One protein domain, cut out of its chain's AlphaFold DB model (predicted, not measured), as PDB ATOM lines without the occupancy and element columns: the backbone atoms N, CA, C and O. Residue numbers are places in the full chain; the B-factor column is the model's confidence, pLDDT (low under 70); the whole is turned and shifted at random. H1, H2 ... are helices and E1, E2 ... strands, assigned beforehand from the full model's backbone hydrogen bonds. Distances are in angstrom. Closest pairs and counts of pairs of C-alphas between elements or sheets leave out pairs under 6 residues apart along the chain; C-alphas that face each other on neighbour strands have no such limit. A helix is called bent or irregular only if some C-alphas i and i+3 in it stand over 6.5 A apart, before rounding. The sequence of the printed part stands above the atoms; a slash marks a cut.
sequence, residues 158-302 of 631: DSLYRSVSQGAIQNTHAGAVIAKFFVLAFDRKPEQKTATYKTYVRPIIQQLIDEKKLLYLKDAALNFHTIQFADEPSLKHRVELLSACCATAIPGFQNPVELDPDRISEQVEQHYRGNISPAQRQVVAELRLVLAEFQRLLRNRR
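What this domain is: This is residues 158 to 302 of the 631 residues of an uncharacterized protein of Leptonema illini (UniProt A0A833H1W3). A three-helix bundle, H5, H6 and H7, in which the long H7 packs on both of the others, makes one end of the domain, and the bent helix H4 makes the other, with the two-stranded hairpin of E1 and E2 between them. H7 packs on this hairpin with residues 281 to 293, H3 with residues 174 to 177 and H4b with residues 205 to 210; H1 packs on H5 and H7, and the short H2 follows between H1 and H3. The printed part has 145 residues with seven named helices and two named strands, in the order H1 H2 H3 H4 E1 E2 H5 H6 H7, and its class is mostly helix. The one sheet, E1 - E2, is antiparallel. The whole is compact, with a radius of gyration of the C-alphas of 16.2 A and spans of 47 by 35 by 28 A.

How they stand to each other: H1, residues 158 to 165, touches H2, residues 169 to 172, and the closest C-alphas, of Ser 163 and Ile 169, are 5.2 A apart. H3, residues 174 to 179, is close to H2 but not clearly touching, with the C-alphas of Gln 170 and Ala 176 closest at 7.1 A. By its hydrogen bonds H4 was assigned as one helix, residues 190 to 210, but it is bent, with C-alphas 199 and 202 6.7 A apart. Its arms, H4a, residues 190 to 199, and H4b, residues 202 to 210, stand at a steep tilt of 39 degrees. H3 and H4b are close but not clearly touching, closest at the C-alphas of Gly 175 and Ile 205, 6.2 A. They run opposite ways at a shallow tilt of 34 degrees, only just short of steep. E1, residues 214 to 219, and E2, residues 224 to 229, form a hairpin of antiparallel neighbours, with 159 degrees between their directions. N 217 and O 226, 2.9 A apart, and N 226 and O 217, 2.8 A apart, are within hydrogen-bond range. The closest C-alphas of H3 and E2, of Ala 174 and Gln 228, are 5.0 A apart; those of H4b and E1, of Leu 208 and Leu 214, are 5.7 A apart. H5, residues 232 to 249, touches H1 with residues 241 to 249 alone, closest at the C-alphas of Tyr 161 and Cys 245, 5.9 A. H7, residues 278 to 302, touches H5 at a shallow tilt of 32 degrees, opposite ways, closest at the C-alphas of Leu 242 and Leu 287, 5.8 A. H6, residues 261 to 272, forms a helical hairpin with H7 at a shallow tilt of 26 degrees, closest at the C-alphas of Val 268 and Val 284, 6.2 A. The closest C-alphas of E1 and H7, of Leu 217 and Leu 289, are 6.4 A apart. H4a and H7 are apart. Every O i to N i+4 pair is within hydrogen-bond range in H1, H3, H4a, H4b, H5, H6 and H7; H2 is too short for such a pair.

Where its parts are: H1 begins at C-alpha 158, (1.142, -22.051, 5.002). H4a measures 14.2 A and H4b 12.2 A from first to last C-alpha. E1 is 16.5 A long and starts at C-alpha 214, (14.813, -36.212, -9.107); E2 is 17.2 A long. H5 measures 25.2 A, H6 15.8 A and H7 36.1 A, and H7 ends at C-alpha 302, (-3.116, -42.240, -21.144).

The domain as a whole: The two C-alphas farthest apart are those of Lys 189 and Arg 302, 50.0 A. The printed part has no cut. The link from H5 to H6, with 11 residues, is long. The mean pLDDT of the printed part is 90.9, and no printed residue is under 70.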
ATOM      1  N   ASP A 158       0.707 -23.177   4.171       91.75
ATOM      2  CA  ASP A 158       1.142 -22.051   5.002       91.75
ATOM      3  C   ASP A 158       2.669 -21.980   5.128       91.75
ATOM      4  O   ASP A 158       3.264 -20.905   5.027       91.75
ATOM      5  N   SER A 159       3.331 -23.121   5.320       90.62
ATOM      6  CA  SER A 159       4.788 -23.250   5.369       90.62
ATOM      7  C   SER A 159       5.426 -22.880   4.031       90.62
ATOM      8  O   SER A 159       6.421 -22.140   3.990       90.62
ATOM      9  N   LEU A 160       4.818 -23.323   2.927       92.69
ATOM     10  CA  LEU A 160       5.230 -22.934   1.582       92.69
ATOM     11  C   LEU A 160       5.081 -21.421   1.382       92.69
ATOM     12  O   LEU A 160       6.051 -20.755   1.019       92.69
ATOM     13  N   TYR A 161       3.920 -20.856   1.710       91.75
ATOM     14  CA  TYR A 161       3.649 -19.424   1.590       91.75
ATOM     15  C   TYR A 161       4.609 -18.566   2.429       91.75
ATOM     16  O   TYR A 161       5.132 -17.555   1.947       91.75
ATOM     17  N   ARG A 162       4.914 -18.980   3.666       92.25
ATOM     18  CA  ARG A 162       5.914 -18.313   4.520       92.25
ATOM     19  C   ARG A 162       7.303 -18.349   3.891       92.25
ATOM     20  O   ARG A 162       7.972 -17.318   3.847       92.25
ATOM     21  N   SER A 163       7.716 -19.504   3.369       91.19
ATOM     22  CA  SER A 163       9.021 -19.668   2.714       91.19
ATOM     23  C   SER A 163       9.141 -18.781   1.475       91.19
ATOM     24  O   SER A 163      10.164 -18.131   1.269       91.19
ATOM     25  N   VAL A 164       8.076 -18.689   0.679       89.44
ATOM     26  CA  VAL A 164       7.988 -17.803  -0.490       89.44
ATOM     27  C   VAL A 164       8.092 -16.338  -0.082       89.44
ATOM     28  O   VAL A 164       8.888 -15.593  -0.649       89.44
ATOM     29  N   SER A 165       7.326 -15.932   0.931       87.44
ATOM     30  CA  SER A 165       7.298 -14.549   1.421       87.44
ATOM     31  C   SER A 165       8.659 -14.091   1.961       87.44
ATOM     32  O   SER A 165       8.981 -12.909   1.905       87.44
ATOM     33  N   GLN A 166       9.479 -15.030   2.440       89.75
ATOM     34  CA  GLN A 166      10.850 -14.795   2.904       89.75
ATOM     35  C   GLN A 166      11.913 -14.900   1.791       89.75
ATOM     36  O   GLN A 166      13.101 -14.761   2.075       89.75
ATOM     37  N   GLY A 167      11.530 -15.169   0.536       86.50
ATOM     38  CA  GLY A 167      12.478 -15.390  -0.567       86.50
ATOM     39  C   GLY A 167      13.296 -16.681  -0.425       86.50
ATOM     40  O   GLY A 167      14.411 -16.782  -0.936       86.50
ATOM     41  N   ALA A 168      12.757 -17.659   0.304       89.69
ATOM     42  CA  ALA A 168      13.407 -18.908   0.674       89.69
ATOM     43  C   ALA A 168      12.703 -20.143   0.078       89.69
ATOM     44  O   ALA A 168      12.771 -21.233   0.647       89.69
ATOM     45  N   ILE A 169      12.033 -19.990  -1.072       90.12
ATOM     46  CA  ILE A 169      11.280 -21.061  -1.754       90.12
ATOM     47  C   ILE A 169      12.133 -22.313  -2.014       90.12
ATOM     48  O   ILE A 169      11.646 -23.433  -1.872       90.12
ATOM     49  N   GLN A 170      13.434 -22.146  -2.260       90.19
ATOM     50  CA  GLN A 170      14.396 -23.230  -2.451       90.19
ATOM     51  C   GLN A 170      14.484 -24.203  -1.269       90.19
ATOM     52  O   GLN A 170      14.824 -25.369  -1.465       90.19
ATOM     53  N   ASN A 171      14.131 -23.763  -0.057       90.50
ATOM     54  CA  ASN A 171      14.090 -24.618   1.132       90.50
ATOM     55  C   ASN A 171      12.908 -25.603   1.115       90.50
ATOM     56  O   ASN A 171      12.842 -26.500   1.953       90.50
ATOM     57  N   THR A 172      11.988 -25.438   0.161       92.88
ATOM     58  CA  THR A 172      10.821 -26.303  -0.049       92.88
ATOM     59  C   THR A 172      11.001 -27.270  -1.221       92.88
ATOM     60  O   THR A 172      10.106 -28.054  -1.501       92.88
ATOM     61  N   HIS A 173      12.146 -27.239  -1.912       94.88
ATOM     62  CA  HIS A 173      12.442 -28.153  -3.019       94.88
ATOM     63  C   HIS A 173      12.812 -29.557  -2.512       94.88
ATOM     64  O   HIS A 173      13.275 -29.723  -1.382       94.88
ATOM     65  N   ALA A 174      12.717 -30.572  -3.376       94.75
ATOM     66  CA  ALA A 174      12.993 -31.965  -3.016       94.75
ATOM     67  C   ALA A 174      14.438 -32.158  -2.523       94.75
ATOM     68  O   ALA A 174      14.687 -32.895  -1.571       94.75
ATOM     69  N   GLY A 175      15.393 -31.417  -3.099       93.00
ATOM     70  CA  GLY A 175      16.776 -31.399  -2.618       93.00
ATOM     71  C   GLY A 175      16.906 -30.901  -1.173       93.00
ATOM     72  O   GLY A 175      17.689 -31.454  -0.407       93.00
ATOM     73  N   ALA A 176      16.109 -29.906  -0.771       92.12
ATOM     74  CA  ALA A 176      16.088 -29.411   0.604       92.12
ATOM     75  C   ALA A 176      15.381 -30.389   1.556       92.12
ATOM     76  O   ALA A 176      15.837 -30.560   2.682       92.12
ATOM     77  N   VAL A 177      14.322 -31.073   1.101       91.81
ATOM     78  CA  VAL A 177      13.677 -32.161   1.860       91.81
ATOM     79  C   VAL A 177      14.672 -33.283   2.143       91.81
ATOM     80  O   VAL A 177      14.837 -33.667   3.295       91.81
ATOM     81  N   ILE A 178      15.404 -33.743   1.126       92.88
ATOM     82  CA  ILE A 178      16.431 -34.781   1.283       92.88
ATOM     83  C   ILE A 178      17.558 -34.301   2.203       92.88
ATOM     84  O   ILE A 178      18.004 -35.046   3.073       92.88
ATOM     85  N   ALA A 179      17.999 -33.048   2.058       92.56
ATOM     86  CA  ALA A 179      19.073 -32.491   2.875       92.56
ATOM     87  C   ALA A 179      18.753 -32.470   4.380       92.56
ATOM     88  O   ALA A 179      19.686 -32.511   5.182       92.56
ATOM     89  N   LYS A 180      17.469 -32.457   4.775       90.56
ATOM     90  CA  LYS A 180      17.061 -32.521   6.190       90.56
ATOM     91  C   LYS A 180      17.472 -33.821   6.881       90.56
ATOM     92  O   LYS A 180      17.636 -33.789   8.089       90.56
ATOM     93  N   PHE A 181      17.693 -34.913   6.146       91.12
ATOM     94  CA  PHE A 181      18.157 -36.180   6.727       91.12
ATOM     95  C   PHE A 181      19.682 -36.244   6.919       91.12
ATOM     96  O   PHE A 181      20.194 -37.162   7.548       91.12
ATOM     97  N   PHE A 182      20.438 -35.285   6.374       91.88
ATOM     98  CA  PHE A 182      21.902 -35.254   6.460       91.88
ATOM     99  C   PHE A 182      22.380 -34.193   7.456       91.88
ATOM    100  O   PHE A 182      23.231 -33.353   7.145       91.88
ATOM    101  N   VAL A 183      21.813 -34.208   8.662       85.06
ATOM    102  CA  VAL A 183      22.152 -33.257   9.722       85.06
ATOM    103  C   VAL A 183      23.221 -33.849  10.633       85.06
ATOM    104  O   VAL A 183      23.061 -34.914  11.218       85.06
ATOM    105  N   LEU A 184      24.327 -33.124  10.798       87.06
ATOM    106  CA  LEU A 184      25.305 -33.410  11.843       87.06
ATOM    107  C   LEU A 184      25.028 -32.520  13.055       87.06
ATOM    108  O   LEU A 184      25.200 -31.303  12.987       87.06
ATOM    109  N   ALA A 185      24.670 -33.126  14.189       85.31
ATOM    110  CA  ALA A 185      24.387 -32.408  15.439       85.31
ATOM    111  C   ALA A 185      25.552 -31.509  15.916       85.31
ATOM    112  O   ALA A 185      25.342 -30.501  16.594       85.31
ATOM    113  N   PHE A 186      26.787 -31.841  15.531       85.81
ATOM    114  CA  PHE A 186      27.993 -31.092  15.895       85.81
ATOM    115  C   PHE A 186      28.284 -29.884  14.987       85.81
ATOM    116  O   PHE A 186      29.129 -29.058  15.338       85.81
ATOM    117  N   ASP A 187      27.597 -29.728  13.851       86.44
ATOM    118  CA  ASP A 187      27.772 -28.572  12.965       86.44
ATOM    119  C   ASP A 187      26.955 -27.377  13.480       86.44
ATOM    120  O   ASP A 187      25.861 -27.065  13.003       86.44
ATOM    121  N   ARG A 188      27.490 -26.693  14.496       85.00
ATOM    122  CA  ARG A 188      26.815 -25.561  15.153       85.00
ATOM    123  C   ARG A 188      26.885 -24.271  14.333       85.00
ATOM    124  O   ARG A 188      25.979 -23.446  14.423       85.00
ATOM    125  N   LYS A 189      27.938 -24.086  13.528       87.62
ATOM    126  CA  LYS A 189      28.146 -22.866  12.728       87.62
ATOM    127  C   LYS A 189      27.549 -22.990  11.316       87.62
ATOM    128  O   LYS A 189      27.663 -24.058  10.712       87.62
ATOM    129  N   PRO A 190      27.005 -21.906  10.724       87.38
ATOM    130  CA  PRO A 190      26.494 -21.916   9.345       87.38
ATOM    131  C   PRO A 190      27.532 -22.360   8.302       87.38
ATOM    132  O   PRO A 190      27.200 -23.061   7.348       87.38
ATOM    133  N   GLU A 191      28.800 -22.001   8.509       86.69
ATOM    134  CA  GLU A 191      29.921 -22.393   7.646       86.69
ATOM    135  C   GLU A 191      30.129 -23.912   7.631       86.69
ATOM    136  O   GLU A 191      30.304 -24.496   6.565       86.69
ATOM    137  N   GLN A 192      30.032 -24.559   8.798       85.56
ATOM    138  CA  GLN A 192      30.165 -26.013   8.936       85.56
ATOM    139  C   GLN A 192      29.017 -26.726   8.222       85.56
ATOM    140  O   GLN A 192      29.261 -27.595   7.393       85.56
ATOM    141  N   LYS A 193      27.774 -26.277   8.445       88.31
ATOM    142  CA  LYS A 193      26.594 -26.811   7.745       88.31
ATOM    143  C   LYS A 193      26.719 -26.665   6.226       88.31
ATOM    144  O   LYS A 193      26.396 -27.586   5.479       88.31
ATOM    145  N   THR A 194      27.232 -25.525   5.764       88.88
ATOM    146  CA  THR A 194      27.451 -25.266   4.334       88.88
ATOM    147  C   THR A 194      28.543 -26.167   3.755       88.88
ATOM    148  O   THR A 194      28.383 -26.672   2.643       88.88
ATOM    149  N   ALA A 195      29.640 -26.385   4.486       86.50
ATOM    150  CA  ALA A 195      30.702 -27.304   4.086       86.50
ATOM    151  C   ALA A 195      30.180 -28.745   4.001       86.50
ATOM    152  O   ALA A 195      30.352 -29.394   2.973       86.50
ATOM    153  N   THR A 196      29.450 -29.205   5.019       88.88
ATOM    154  CA  THR A 196      28.823 -30.533   5.041       88.88
ATOM    155  C   THR A 196      27.869 -30.727   3.864       88.88
ATOM    156  O   THR A 196      27.965 -31.726   3.146       88.88
ATOM    157  N   TYR A 197      27.009 -29.742   3.585       90.50
ATOM    158  CA  TYR A 197      26.118 -29.788   2.426       90.50
ATOM    159  C   TYR A 197      26.891 -29.884   1.105       90.50
ATOM    160  O   TYR A 197      26.594 -30.743   0.276       90.50
ATOM    161  N   LYS A 198      27.895 -29.025   0.894       90.38
ATOM    162  CA  LYS A 198      28.666 -28.988  -0.360       90.38
ATOM    163  C   LYS A 198      29.465 -30.270  -0.593       90.38
ATOM    164  O   LYS A 198      29.507 -30.730  -1.731       90.38
ATOM    165  N   THR A 199      30.077 -30.818   0.453       86.94
ATOM    166  CA  THR A 199      30.986 -31.966   0.354       86.94
ATOM    167  C   THR A 199      30.245 -33.298   0.288       86.94
ATOM    168  O   THR A 199      30.656 -34.172  -0.471       86.94
ATOM    169  N   TYR A 200      29.154 -33.465   1.045       89.94
ATOM    170  CA  TYR A 200      28.499 -34.771   1.203       89.94
ATOM    171  C   TYR A 200      27.109 -34.837   0.568       89.94
ATOM    172  O   TYR A 200      26.808 -35.779  -0.159       89.94
ATOM    173  N   VAL A 201      26.269 -33.824   0.790       92.56
ATOM    174  CA  VAL A 201      24.843 -33.876   0.415       92.56
ATOM    175  C   VAL A 201      24.619 -33.514  -1.052       92.56
ATOM    176  O   VAL A 201      23.897 -34.202  -1.772       92.56
ATOM    177  N   ARG A 202      25.260 -32.446  -1.535       93.25
ATOM    178  CA  ARG A 202      25.118 -31.978  -2.919       93.25
ATOM    179  C   ARG A 202      25.502 -33.050  -3.953       93.25
ATOM    180  O   ARG A 202      24.748 -33.187  -4.913       93.25
ATOM    181  N   PRO A 203      26.597 -33.824  -3.791       93.81
ATOM    182  CA  PRO A 203      26.907 -34.927  -4.702       93.81
ATOM    183  C   PRO A 203      25.827 -36.013  -4.747       93.81
ATOM    184  O   PRO A 203      25.546 -36.522  -5.824       93.81
ATOM    185  N   ILE A 204      25.187 -36.328  -3.614       95.62
ATOM    186  CA  ILE A 204      24.075 -37.294  -3.553       95.62
ATOM    187  C   ILE A 204      22.876 -36.775  -4.349       95.62
ATOM    188  O   ILE A 204      22.336 -37.486  -5.191       95.62
ATOM    189  N   ILE A 205      22.484 -35.515  -4.131       95.25
ATOM    190  CA  ILE A 205      21.377 -34.890  -4.874       95.25
ATOM    191  C   ILE A 205      21.689 -34.858  -6.376       95.25
ATOM    192  O   ILE A 205      20.813 -35.159  -7.182       95.25
ATOM    193  N   GLN A 206      22.928 -34.528  -6.754       95.06
ATOM    194  CA  GLN A 206      23.348 -34.528  -8.155       95.06
ATOM    195  C   GLN A 206      23.260 -35.930  -8.768       95.06
ATOM    196  O   GLN A 206      22.682 -36.073  -9.838       95.06
ATOM    197  N   GLN A 207      23.739 -36.961  -8.065       95.19
ATOM    198  CA  GLN A 207      23.627 -38.347  -8.516       95.19
ATOM    199  C   GLN A 207      22.158 -38.755  -8.726       95.19
ATOM    200  O   GLN A 207      21.829 -39.353  -9.746       95.19
ATOM    201  N   LEU A 208      21.248 -38.369  -7.826       95.38
ATOM    202  CA  LEU A 208      19.814 -38.642  -7.987       95.38
ATOM    203  C   LEU A 208      19.180 -37.899  -9.176       95.38
ATOM    204  O   LEU A 208      18.249 -38.420  -9.794       95.38
ATOM    205  N   ILE A 209      19.657 -36.696  -9.509       95.50
ATOM    206  CA  ILE A 209      19.240 -35.973 -10.721       95.50
ATOM    207  C   ILE A 209      19.751 -36.703 -11.969       95.50
ATOM    208  O   ILE A 209      18.980 -36.935 -12.902       95.50
ATOM    209  N   ASP A 210      21.021 -37.111 -11.973       94.62
ATOM    210  CA  ASP A 210      21.654 -37.808 -13.099       94.62
ATOM    211  C   ASP A 210      20.985 -39.176 -13.358       94.62
ATOM    212  O   ASP A 210      20.738 -39.557 -14.504       94.62
ATOM    213  N   GLU A 211      20.582 -39.874 -12.290       93.88
ATOM    214  CA  GLU A 211      19.797 -41.118 -12.325       93.88
ATOM    215  C   GLU A 211      18.298 -40.903 -12.629       93.88
ATOM    216  O   GLU A 211      17.521 -41.864 -12.643       93.88
ATOM    217  N   LYS A 212      17.867 -39.655 -12.878       92.75
ATOM    218  CA  LYS A 212      16.469 -39.252 -13.137       92.75
ATOM    219  C   LYS A 212      15.488 -39.644 -12.024       92.75
ATOM    220  O   LYS A 212      14.300 -39.836 -12.278       92.75
ATOM    221  N   LYS A 213      15.977 -39.779 -10.790       92.56
ATOM    222  CA  LYS A 213      15.160 -39.982  -9.579       92.56
ATOM    223  C   LYS A 213      14.560 -38.671  -9.086       92.56
ATOM    224  O   LYS A 213      13.461 -38.661  -8.543       92.56
ATOM    225  N   LEU A 214      15.278 -37.576  -9.315       95.62
ATOM    226  CA  LEU A 214      14.813 -36.212  -9.107       95.62
ATOM    227  C   LEU A 214      14.770 -35.473 -10.443       95.62
ATOM    228  O   LEU A 214      15.580 -35.724 -11.336       95.62
ATOM    229  N   LEU A 215      13.845 -34.529 -10.563       95.50
ATOM    230  CA  LEU A 215      13.721 -33.653 -11.719       95.50
ATOM    231  C   LEU A 215      14.369 -32.312 -11.409       95.50
ATOM    232  O   LEU A 215      13.935 -31.603 -10.503       95.50
ATOM    233  N   TYR A 216      15.383 -31.949 -12.187       96.25
ATOM    234  CA  TYR A 216      15.907 -30.590 -12.224       96.25
ATOM    235  C   TYR A 216      15.190 -29.811 -13.325       96.25
ATOM    236  O   TYR A 216      15.348 -30.116 -14.507       96.25
ATOM    237  N   LEU A 217      14.411 -28.804 -12.940       95.44
ATOM    238  CA  LEU A 217      13.652 -27.962 -13.861       95.44
ATOM    239  C   LEU A 217      14.184 -26.535 -13.791       95.44
ATOM    240  O   LEU A 217      14.448 -26.017 -12.706       95.44
ATOM    241  N   LYS A 218      14.348 -25.895 -14.948       93.75
ATOM    242  CA  LYS A 218      14.903 -24.546 -15.044       93.75
ATOM    243  C   LYS A 218      14.036 -23.665 -15.928       93.75
ATOM    244  O   LYS A 218      13.757 -24.007 -17.073       93.75
ATOM    245  N   ASP A 219      13.712 -22.494 -15.409       89.25
ATOM    246  CA  ASP A 219      13.185 -21.378 -16.173       89.25
ATOM    247  C   ASP A 219      14.358 -20.476 -16.582       89.25
ATOM    248  O   ASP A 219      14.993 -19.811 -15.756       89.25
ATOM    249  N   ALA A 220      14.684 -20.489 -17.875       86.25
ATOM    250  CA  ALA A 220      15.783 -19.699 -18.417       86.25
ATOM    251  C   ALA A 220      15.506 -18.188 -18.375       86.25
ATOM    252  O   ALA A 220      16.450 -17.419 -18.203       86.25
ATOM    253  N   ALA A 221      14.244 -17.767 -18.497       84.50
ATOM    254  CA  ALA A 221      13.872 -16.356 -18.542       84.50
ATOM    255  C   ALA A 221      14.035 -15.687 -17.173       84.50
ATOM    256  O   ALA A 221      14.476 -14.543 -17.086       84.50
ATOM    257  N   LEU A 222      13.732 -16.415 -16.097       84.44
ATOM    258  CA  LEU A 222      13.853 -15.914 -14.724       84.44
ATOM    259  C   LEU A 222      15.152 -16.331 -14.028       84.44
ATOM    260  O   LEU A 222      15.365 -15.978 -12.868       84.44
ATOM    261  N   ASN A 223      16.003 -17.109 -14.706       86.81
ATOM    262  CA  ASN A 223      17.136 -17.814 -14.099       86.81
ATOM    263  C   ASN A 223      16.734 -18.572 -12.812       86.81
ATOM    264  O   ASN A 223      17.515 -18.709 -11.867       86.81
ATOM    265  N   PHE A 224      15.494 -19.056 -12.780       90.12
ATOM    266  CA  PHE A 224      14.928 -19.799 -11.666       90.12
ATOM    267  C   PHE A 224      15.114 -21.291 -11.919       90.12
ATOM    268  O   PHE A 224      15.035 -21.758 -13.053       90.12
ATOM    269  N   HIS A 225      15.384 -22.055 -10.867       93.38
ATOM    270  CA  HIS A 225      15.487 -23.502 -10.964       93.38
ATOM    271  C   HIS A 225      14.860 -24.155  -9.746       93.38
ATOM    272  O   HIS A 225      14.895 -23.608  -8.644       93.38
ATOM    273  N   THR A 226      14.331 -25.351  -9.952       95.12
ATOM    274  CA  THR A 226      13.696 -26.136  -8.907       95.12
ATOM    275  C   THR A 226      14.063 -27.611  -9.033       95.12
ATOM    276  O   THR A 226      14.404 -28.089 -10.116       95.12
ATOM    277  N   ILE A 227      14.047 -28.315  -7.900       96.62
ATOM    278  CA  ILE A 227      14.321 -29.753  -7.820       96.62
ATOM    279  C   ILE A 227      13.074 -30.425  -7.262       96.62
ATOM    280  O   ILE A 227      12.629 -30.067  -6.171       96.62
ATOM    281  N   GLN A 228      12.538 -31.397  -7.990       96.56
ATOM    282  CA  GLN A 228      11.269 -32.057  -7.685       96.56
ATOM    283  C   GLN A 228      11.435 -33.570  -7.604       96.56
ATOM    284  O   GLN A 228      12.342 -34.132  -8.219       96.56
ATOM    285  N   PHE A 229      10.542 -34.234  -6.874       95.44
ATOM    286  CA  PHE A 229      10.385 -35.681  -6.990       95.44
ATOM    287  C   PHE A 229       9.747 -36.015  -8.344       95.44
ATOM    288  O   PHE A 229       8.926 -35.252  -8.850       95.44
ATOM    289  N   ALA A 230      10.197 -37.102  -8.970       91.94
ATOM    290  CA  ALA A 230       9.857 -37.416 -10.359       91.94
ATOM    291  C   ALA A 230       8.552 -38.213 -10.526       91.94
ATOM    292  O   ALA A 230       8.073 -38.375 -11.649       91.94
ATOM    293  N   ASP A 231       8.008 -38.753  -9.439       91.44
ATOM    294  CA  ASP A 231       6.823 -39.599  -9.441       91.44
ATOM    295  C   ASP A 231       5.522 -38.794  -9.583       91.44
ATOM    296  O   ASP A 231       5.405 -37.642  -9.158       91.44
ATOM    297  N   GLU A 232       4.522 -39.425 -10.205       91.06
ATOM    298  CA  GLU A 232       3.223 -38.809 -10.495       91.06
ATOM    299  C   GLU A 232       2.509 -38.289  -9.236       91.06
ATOM    300  O   GLU A 232       2.069 -37.136  -9.272       91.06
ATOM    301  N   PRO A 233       2.398 -39.042  -8.120       92.38
ATOM    302  CA  PRO A 233       1.666 -38.535  -6.968       92.38
ATOM    303  C   PRO A 233       2.411 -37.421  -6.214       92.38
ATOM    304  O   PRO A 233       1.764 -36.492  -5.726       92.38
ATOM    305  N   SER A 234       3.748 -37.420  -6.168       93.88
ATOM    306  CA  SER A 234       4.496 -36.283  -5.615       93.88
ATOM    307  C   SER A 234       4.396 -35.038  -6.492       93.88
ATOM    308  O   SER A 234       4.255 -33.938  -5.959       93.88
ATOM    309  N   LEU A 235       4.420 -35.172  -7.822       94.69
ATOM    310  CA  LEU A 235       4.193 -34.035  -8.720       94.69
ATOM    311  C   LEU A 235       2.769 -33.498  -8.593       94.69
ATOM    312  O   LEU A 235       2.599 -32.288  -8.473       94.69
ATOM    313  N   LYS A 236       1.766 -34.381  -8.539       93.88
ATOM    314  CA  LYS A 236       0.368 -34.010  -8.295       93.88
ATOM    315  C   LYS A 236       0.235 -33.189  -7.011       93.88
ATOM    316  O   LYS A 236      -0.258 -32.066  -7.054       93.88
ATOM    317  N   HIS A 237       0.746 -33.713  -5.897       93.94
ATOM    318  CA  HIS A 237       0.675 -33.031  -4.607       93.94
ATOM    319  C   HIS A 237       1.442 -31.696  -4.631       93.94
ATOM    320  O   HIS A 237       0.969 -30.696  -4.096       93.94
ATOM    321  N   ARG A 238       2.593 -31.618  -5.318       95.19
ATOM    322  CA  ARG A 238       3.311 -30.343  -5.474       95.19
ATOM    323  C   ARG A 238       2.512 -29.325  -6.288       95.19
ATOM    324  O   ARG A 238       2.517 -28.155  -5.913       95.19
ATOM    325  N   VAL A 239       1.832 -29.740  -7.360       95.56
ATOM    326  CA  VAL A 239       0.936 -28.863  -8.136       95.56
ATOM    327  C   VAL A 239      -0.185 -28.336  -7.245       95.56
ATOM    328  O   VAL A 239      -0.407 -27.131  -7.243       95.56
ATOM    329  N   GLU A 240      -0.834 -29.197  -6.461       93.94
ATOM    330  CA  GLU A 240      -1.915 -28.813  -5.539       93.94
ATOM    331  C   GLU A 240      -1.437 -27.818  -4.468       93.94
ATOM    332  O   GLU A 240      -2.092 -26.808  -4.210       93.94
ATOM    333  N   LEU A 241      -0.259 -28.054  -3.879       94.25
ATOM    334  CA  LEU A 241       0.335 -27.140  -2.899       94.25
ATOM    335  C   LEU A 241       0.692 -25.786  -3.521       94.25
ATOM    336  O   LEU A 241       0.404 -24.738  -2.941       94.25
ATOM    337  N   LEU A 242       1.312 -25.788  -4.703       95.19
ATOM    338  CA  LEU A 242       1.700 -24.566  -5.405       95.19
ATOM    339  C   LEU A 242       0.480 -23.790  -5.921       95.19
ATOM    340  O   LEU A 242       0.483 -22.561  -5.842       95.19
ATOM    341  N   SER A 243      -0.565 -24.465  -6.409       95.06
ATOM    342  CA  SER A 243      -1.803 -23.823  -6.870       95.06
ATOM    343  C   SER A 243      -2.578 -23.211  -5.706       95.06
ATOM    344  O   SER A 243      -3.015 -22.062  -5.803       95.06
ATOM    345  N   ALA A 244      -2.673 -23.916  -4.575       93.31
ATOM    346  CA  ALA A 244      -3.250 -23.381  -3.346       93.31
ATOM    347  C   ALA A 244      -2.438 -22.188  -2.818       93.31
ATOM    348  O   ALA A 244      -3.008 -21.155  -2.473       93.31
ATOM    349  N   CYS A 245      -1.104 -22.278  -2.835       93.25
ATOM    350  CA  CYS A 245      -0.236 -21.161  -2.462       93.25
ATOM    351  C   CYS A 245      -0.429 -19.951  -3.389       93.25
ATOM    352  O   CYS A 245      -0.442 -18.819  -2.910       93.25
ATOM    353  N   CYS A 246      -0.596 -20.162  -4.700       93.19
ATOM    354  CA  CYS A 246      -0.905 -19.088  -5.646       93.19
ATOM    355  C   CYS A 246      -2.269 -18.454  -5.353       93.19
ATOM    356  O   CYS A 246      -2.357 -17.230  -5.360       93.19
ATOM    357  N   ALA A 247      -3.295 -19.247  -5.032       92.62
ATOM    358  CA  ALA A 247      -4.617 -18.736  -4.661       92.62
ATOM    359  C   ALA A 247      -4.584 -17.871  -3.388       92.62
ATOM    360  O   ALA A 247      -5.265 -16.850  -3.319       92.62
ATOM    361  N   THR A 248      -3.750 -18.227  -2.406       90.50
ATOM    362  CA  THR A 248      -3.528 -17.404  -1.205       90.50
ATOM    363  C   THR A 248      -2.700 -16.152  -1.507       90.50
ATOM    364  O   THR A 248      -2.954 -15.081  -0.958       90.50
ATOM    365  N   ALA A 249      -1.680 -16.271  -2.362       87.81
ATOM    366  CA  ALA A 249      -0.701 -15.213  -2.587       87.81
ATOM    367  C   ALA A 249      -1.112 -14.184  -3.647       87.81
ATOM    368  O   ALA A 249      -0.627 -13.053  -3.588       87.81
ATOM    369  N   ILE A 250      -1.923 -14.561  -4.636       89.94
ATOM    370  CA  ILE A 250      -2.183 -13.783  -5.852       89.94
ATOM    371  C   ILE A 250      -3.692 -13.538  -5.985       89.94
ATOM    372  O   ILE A 250      -4.450 -14.479  -6.226       89.94
ATOM    373  N   PRO A 251      -4.148 -12.276  -5.888       86.31
ATOM    374  CA  PRO A 251      -5.550 -11.943  -6.103       86.31
ATOM    375  C   PRO A 251      -6.034 -12.384  -7.490       86.31
ATOM    376  O   PRO A 251      -5.391 -12.096  -8.500       86.31
ATOM    377  N   GLY A 252      -7.185 -13.055  -7.534       83.81
ATOM    378  CA  GLY A 252      -7.809 -13.526  -8.773       83.81
ATOM    379  C   GLY A 252      -7.362 -14.913  -9.244       83.81
ATOM    380  O   GLY A 252      -8.013 -15.461 -10.130       83.81
ATOM    381  N   PHE A 253      -6.334 -15.513  -8.634       91.25
ATOM    382  CA  PHE A 253      -5.940 -16.890  -8.934       91.25
ATOM    383  C   PHE A 253      -6.935 -17.875  -8.301       91.25
ATOM    384  O   PHE A 253      -7.132 -17.882  -7.085       91.25
ATOM    385  N   GLN A 254      -7.570 -18.717  -9.115       88.38
ATOM    386  CA  GLN A 254      -8.562 -19.697  -8.674       88.38
ATOM    387  C   GLN A 254      -7.950 -21.096  -8.609       88.38
ATOM    388  O   GLN A 254      -7.522 -21.644  -9.628       88.38
ATOM    389  N   ASN A 255      -7.984 -21.708  -7.423       85.81
ATOM    390  CA  ASN A 255      -7.685 -23.129  -7.266       85.81
ATOM    391  C   ASN A 255      -8.975 -23.943  -7.478       85.81
ATOM    392  O   ASN A 255      -9.915 -23.774  -6.694       85.81
ATOM    393  N   PRO A 256      -9.082 -24.762  -8.539       79.88
ATOM    394  CA  PRO A 256     -10.285 -25.549  -8.781       79.88
ATOM    395  C   PRO A 256     -10.483 -26.617  -7.687       79.88
ATOM    396  O   PRO A 256      -9.518 -27.092  -7.093       79.88
ATOM    397  N   VAL A 257     -11.745 -26.983  -7.414       76.75
ATOM    398  CA  VAL A 257     -12.108 -27.997  -6.395       76.75
ATOM    399  C   VAL A 257     -11.539 -29.371  -6.758       76.75
ATOM    400  O   VAL A 257     -11.081 -30.103  -5.886       76.75
ATOM    401  N   GLU A 258     -11.535 -29.694  -8.049       84.12
ATOM    402  CA  GLU A 258     -10.823 -30.837  -8.609       84.12
ATOM    403  C   GLU A 258      -9.619 -30.344  -9.406       84.12
ATOM    404  O   GLU A 258      -9.694 -29.327 -10.099       84.12
ATOM    405  N   LEU A 259      -8.504 -31.071  -9.320       86.50
ATOM    406  CA  LEU A 259      -7.283 -30.712 -10.027       86.50
ATOM    407  C   LEU A 259      -7.492 -30.808 -11.547       86.50
ATOM    408  O   LEU A 259      -7.494 -31.901 -12.111       86.50
ATOM    409  N   ASP A 260      -7.599 -29.650 -12.199       88.44
ATOM    410  CA  ASP A 260      -7.634 -29.502 -13.656       88.44
ATOM    411  C   ASP A 260      -6.323 -28.857 -14.148       88.44
ATOM    412  O   ASP A 260      -6.151 -27.634 -14.046       88.44
ATOM    413  N   PRO A 261      -5.371 -29.658 -14.669       89.50
ATOM    414  CA  PRO A 261      -4.074 -29.153 -15.100       89.50
ATOM    415  C   PRO A 261      -4.157 -28.118 -16.223       89.50
ATOM    416  O   PRO A 261      -3.326 -27.215 -16.271       89.50
ATOM    417  N   ASP A 262      -5.136 -28.238 -17.120       88.25
ATOM    418  CA  ASP A 262      -5.240 -27.368 -18.291       88.25
ATOM    419  C   ASP A 262      -5.750 -25.985 -17.867       88.25
ATOM    420  O   ASP A 262      -5.118 -24.971 -18.173       88.25
ATOM    421  N   ARG A 263      -6.790 -25.941 -17.023       89.38
ATOM    422  CA  ARG A 263      -7.299 -24.688 -16.444       89.38
ATOM    423  C   ARG A 263      -6.281 -23.981 -15.544       89.38
ATOM    424  O   ARG A 263      -6.219 -22.751 -15.525       89.38
ATOM    425  N   ILE A 264      -5.487 -24.726 -14.771       92.31
ATOM    426  CA  ILE A 264      -4.411 -24.132 -13.958       92.31
ATOM    427  C   ILE A 264      -3.314 -23.570 -14.870       92.31
ATOM    428  O   ILE A 264      -2.813 -22.479 -14.609       92.31
ATOM    429  N   SER A 265      -2.974 -24.265 -15.958       92.75
ATOM    430  CA  SER A 265      -1.939 -23.832 -16.908       92.75
ATOM    431  C   SER A 265      -2.281 -22.492 -17.560       92.75
ATOM    432  O   SER A 265      -1.439 -21.594 -17.613       92.75
ATOM    433  N   GLU A 266      -3.539 -22.305 -17.967       90.62
ATOM    434  CA  GLU A 266      -4.018 -21.035 -18.525       90.62
ATOM    435  C   GLU A 266      -3.855 -19.870 -17.538       90.62
ATOM    436  O   GLU A 266      -3.311 -18.822 -17.897       90.62
ATOM    437  N   GLN A 267      -4.260 -20.060 -16.278       91.81
ATOM    438  CA  GLN A 267      -4.105 -19.045 -15.230       91.81
ATOM    439  C   GLN A 267      -2.627 -18.741 -14.948       91.81
ATOM    440  O   GLN A 267      -2.234 -17.581 -14.809       91.81
ATOM    441  N   VAL A 268      -1.783 -19.773 -14.897       92.75
ATOM    442  CA  VAL A 268      -0.341 -19.637 -14.668       92.75
ATOM    443  C   VAL A 268       0.317 -18.811 -15.769       92.75
ATOM    444  O   VAL A 268       1.062 -17.886 -15.453       92.75
ATOM    445  N   GLU A 269       0.025 -19.071 -17.045       91.00
ATOM    446  CA  GLU A 269       0.588 -18.290 -18.156       91.00
ATOM    447  C   GLU A 269       0.113 -16.828 -18.146       91.00
ATOM    448  O   GLU A 269       0.908 -15.925 -18.430       91.00
ATOM    449  N   GLN A 270      -1.147 -16.573 -17.770       89.44
ATOM    450  CA  GLN A 270      -1.672 -15.212 -17.607       89.44
ATOM    451  C   GLN A 270      -0.917 -14.445 -16.513       89.44
ATOM    452  O   GLN A 270      -0.417 -13.344 -16.756       89.44
ATOM    453  N   HIS A 271      -0.772 -15.032 -15.322       88.81
ATOM    454  CA  HIS A 271      -0.099 -14.385 -14.193       88.81
ATOM    455  C   HIS A 271       1.423 -14.309 -14.356       88.81
ATOM    456  O   HIS A 271       2.036 -13.343 -13.904       88.81
ATOM    457  N   TYR A 272       2.038 -15.269 -15.050       87.62
ATOM    458  CA  TYR A 272       3.470 -15.261 -15.347       87.62
ATOM    459  C   TYR A 272       3.874 -14.043 -16.193       87.62
ATOM    460  O   TYR A 272       4.930 -13.451 -15.968       87.62
ATOM    461  N   ARG A 273       3.014 -13.633 -17.137       82.25
ATOM    462  CA  ARG A 273       3.200 -12.427 -17.968       82.25
ATOM    463  C   ARG A 273       2.743 -11.138 -17.276       82.25
ATOM    464  O   ARG A 273       3.010 -10.050 -17.781       82.25
ATOM    465  N   GLY A 274       2.049 -11.255 -16.146       81.88
ATOM    466  CA  GLY A 274       1.460 -10.142 -15.416       81.88
ATOM    467  C   GLY A 274       2.418  -9.406 -14.472       81.88
ATOM    468  O   GLY A 274       3.559  -9.808 -14.204       81.88
ATOM    469  N   ASN A 275       1.902  -8.312 -13.911       81.69
ATOM    470  CA  ASN A 275       2.563  -7.545 -12.858       81.69
ATOM    471  C   ASN A 275       2.280  -8.174 -11.488       81.69
ATOM    472  O   ASN A 275       1.324  -7.811 -10.809       81.69
ATOM    473  N   ILE A 276       3.133  -9.119 -11.097       88.94
ATOM    474  CA  ILE A 276       3.159  -9.752  -9.772       88.94
ATOM    475  C   ILE A 276       4.509  -9.503  -9.093       88.94
ATOM    476  O   ILE A 276       5.499  -9.173  -9.754       88.94
ATOM    477  N   SER A 277       4.561  -9.653  -7.769       88.50
ATOM    478  CA  SER A 277       5.796  -9.468  -7.004       88.50
ATOM    479  C   SER A 277       6.863 -10.506  -7.395       88.50
ATOM    480  O   SER A 277       6.520 -11.599  -7.857       88.50
ATOM    481  N   PRO A 278       8.165 -10.229  -7.187       87.19
ATOM    482  CA  PRO A 278       9.225 -11.196  -7.483       87.19
ATOM    483  C   PRO A 278       9.043 -12.547  -6.772       87.19
ATOM    484  O   PRO A 278       9.280 -13.589  -7.377       87.19
ATOM    485  N   ALA A 279       8.572 -12.537  -5.520       86.31
ATOM    486  CA  ALA A 279       8.302 -13.751  -4.750       86.31
ATOM    487  C   ALA A 279       7.122 -14.551  -5.329       86.31
ATOM    488  O   ALA A 279       7.236 -15.755  -5.540       86.31
ATOM    489  N   GLN A 280       6.017 -13.877  -5.674       90.00
ATOM    490  CA  GLN A 280       4.883 -14.509  -6.365       90.00
ATOM    491  C   GLN A 280       5.319 -15.092  -7.714       90.00
ATOM    492  O   GLN A 280       4.943 -16.208  -8.061       90.00
ATOM    493  N   ARG A 281       6.167 -14.369  -8.456       90.44
ATOM    494  CA  ARG A 281       6.679 -14.811  -9.755       90.44
ATOM    495  C   ARG A 281       7.507 -16.089  -9.656       90.44
ATOM    496  O   ARG A 281       7.411 -16.914 -10.556       90.44
ATOM    497  N   GLN A 282       8.266 -16.288  -8.578       89.88
ATOM    498  CA  GLN A 282       8.996 -17.541  -8.348       89.88
ATOM    499  C   GLN A 282       8.053 -18.731  -8.136       89.88
ATOM    500  O   GLN A 282       8.278 -19.779  -8.731       89.88
ATOM    501  N   VAL A 283       6.970 -18.569  -7.365       93.25
ATOM    502  CA  VAL A 283       5.967 -19.638  -7.173       93.25
ATOM    503  C   VAL A 283       5.252 -19.964  -8.473       93.25
ATOM    504  O   VAL A 283       5.110 -21.133  -8.814       93.25
ATOM    505  N   VAL A 284       4.840 -18.941  -9.225       94.25
ATOM    506  CA  VAL A 284       4.184 -19.123 -10.528       94.25
ATOM    507  C   VAL A 284       5.133 -19.803 -11.517       94.25
ATOM    508  O   VAL A 284       4.712 -20.696 -12.248       94.25
ATOM    509  N   ALA A 285       6.415 -19.431 -11.521       93.75
ATOM    510  CA  ALA A 285       7.432 -20.079 -12.347       93.75
ATOM    511  C   ALA A 285       7.647 -21.545 -11.953       93.75
ATOM    512  O   ALA A 285       7.740 -22.409 -12.824       93.75
ATOM    513  N   GLU A 286       7.688 -21.850 -10.655       95.38
ATOM    514  CA  GLU A 286       7.774 -23.228 -10.184       95.38
ATOM    515  C   GLU A 286       6.540 -24.033 -10.596       95.38
ATOM    516  O   GLU A 286       6.684 -25.090 -11.209       95.38
ATOM    517  N   LEU A 287       5.339 -23.507 -10.341       95.75
ATOM    518  CA  LEU A 287       4.077 -24.144 -10.709       95.75
ATOM    519  C   LEU A 287       4.028 -24.432 -12.208       95.75
ATOM    520  O   LEU A 287       3.709 -25.549 -12.596       95.75
ATOM    521  N   ARG A 288       4.430 -23.473 -13.047       95.38
ATOM    522  CA  ARG A 288       4.530 -23.641 -14.502       95.38
ATOM    523  C   ARG A 288       5.409 -24.829 -14.896       95.38
ATOM    524  O   ARG A 288       5.008 -25.643 -15.725       95.38
ATOM    525  N   LEU A 289       6.608 -24.925 -14.319       95.81
ATOM    526  CA  LEU A 289       7.564 -25.993 -14.625       95.81
ATOM    527  C   LEU A 289       7.046 -27.364 -14.172       95.81
ATOM    528  O   LEU A 289       7.087 -28.324 -14.939       95.81
ATOM    529  N   VAL A 290       6.546 -27.451 -12.936       96.56
ATOM    530  CA  VAL A 290       6.024 -28.696 -12.349       96.56
ATOM    531  C   VAL A 290       4.789 -29.174 -13.115       96.56
ATOM    532  O   VAL A 290       4.674 -30.358 -13.435       96.56
ATOM    533  N   LEU A 291       3.886 -28.254 -13.458       95.75
ATOM    534  CA  LEU A 291       2.646 -28.550 -14.166       95.75
ATOM    535  C   LEU A 291       2.897 -29.101 -15.574       95.75
ATOM    536  O   LEU A 291       2.249 -30.069 -15.968       95.75
ATOM    537  N   ALA A 292       3.862 -28.539 -16.305       94.56
ATOM    538  CA  ALA A 292       4.230 -29.029 -17.633       94.56
ATOM    539  C   ALA A 292       4.727 -30.487 -17.592       94.56
ATOM    540  O   ALA A 292       4.333 -31.317 -18.419       94.56
ATOM    541  N   GLU A 293       5.553 -30.828 -16.601       94.81
ATOM    542  CA  GLU A 293       6.036 -32.198 -16.403       94.81
ATOM    543  C   GLU A 293       4.913 -33.143 -15.956       94.81
ATOM    544  O   GLU A 293       4.815 -34.266 -16.460       94.81
ATOM    545  N   PHE A 294       4.017 -32.683 -15.079       95.44
ATOM    546  CA  PHE A 294       2.847 -33.448 -14.653       95.44
ATOM    547  C   PHE A 294       1.901 -33.754 -15.828       95.44
ATOM    548  O   PHE A 294       1.523 -34.907 -16.039       95.44
ATOM    549  N   GLN A 295       1.596 -32.765 -16.674       93.94
ATOM    550  CA  GLN A 295       0.811 -32.963 -17.899       93.94
ATOM    551  C   GLN A 295       1.478 -33.958 -18.857       93.94
ATOM    552  O   GLN A 295       0.795 -34.791 -19.459       93.94
ATOM    553  N   ARG A 296       2.812 -33.914 -18.991       93.38
ATOM    554  CA  ARG A 296       3.559 -34.888 -19.801       93.38
ATOM    555  C   ARG A 296       3.380 -36.311 -19.271       93.38
ATOM    556  O   ARG A 296       3.151 -37.222 -20.065       93.38
ATOM    557  N   LEU A 297       3.460 -36.512 -17.953       91.44
ATOM    558  CA  LEU A 297       3.237 -37.824 -17.337       91.44
ATOM    559  C   LEU A 297       1.807 -38.325 -17.556       91.44
ATOM    560  O   LEU A 297       1.634 -39.468 -17.980       91.44
ATOM    561  N   LEU A 298       0.799 -37.467 -17.373       90.75
ATOM    562  CA  LEU A 298      -0.600 -37.825 -17.623       90.75
ATOM    563  C   LEU A 298      -0.841 -38.244 -19.079       90.75
ATOM    564  O   LEU A 298      -1.533 -39.231 -19.330       90.75
ATOM    565  N   ARG A 299      -0.250 -37.536 -20.051       90.31
ATOM    566  CA  ARG A 299      -0.334 -37.908 -21.474       90.31
ATOM    567  C   ARG A 299       0.320 -39.260 -21.741       90.31
ATOM    568  O   ARG A 299      -0.319 -40.127 -22.328       90.31
ATOM    569  N   ASN A 300       1.538 -39.474 -21.243       90.19
ATOM    570  CA  ASN A 300       2.251 -40.743 -21.408       90.19
ATOM    571  C   ASN A 300       1.486 -41.923 -20.793       90.19
ATOM    572  O   ASN A 300       1.444 -43.004 -21.378       90.19
ATOM    573  N   ARG A 301       0.862 -41.718 -19.628       88.88
ATOM    574  CA  ARG A 301       0.026 -42.723 -18.970       88.88
ATOM    575  C   ARG A 301      -1.205 -43.056 -19.805       88.88
ATOM    576  O   ARG A 301      -1.422 -44.229 -20.092       88.88
ATOM    577  N   ARG A 302      -1.951 -42.044 -20.264       88.19
ATOM    578  CA  ARG A 302      -3.116 -42.240 -21.144       88.19
ATOM    579  C   ARG A 302      -2.732 -42.965 -22.432       88.19
ATOM    580  O   ARG A 302      -3.425 -43.887 -22.839       88.19
TER     581      ARG A 302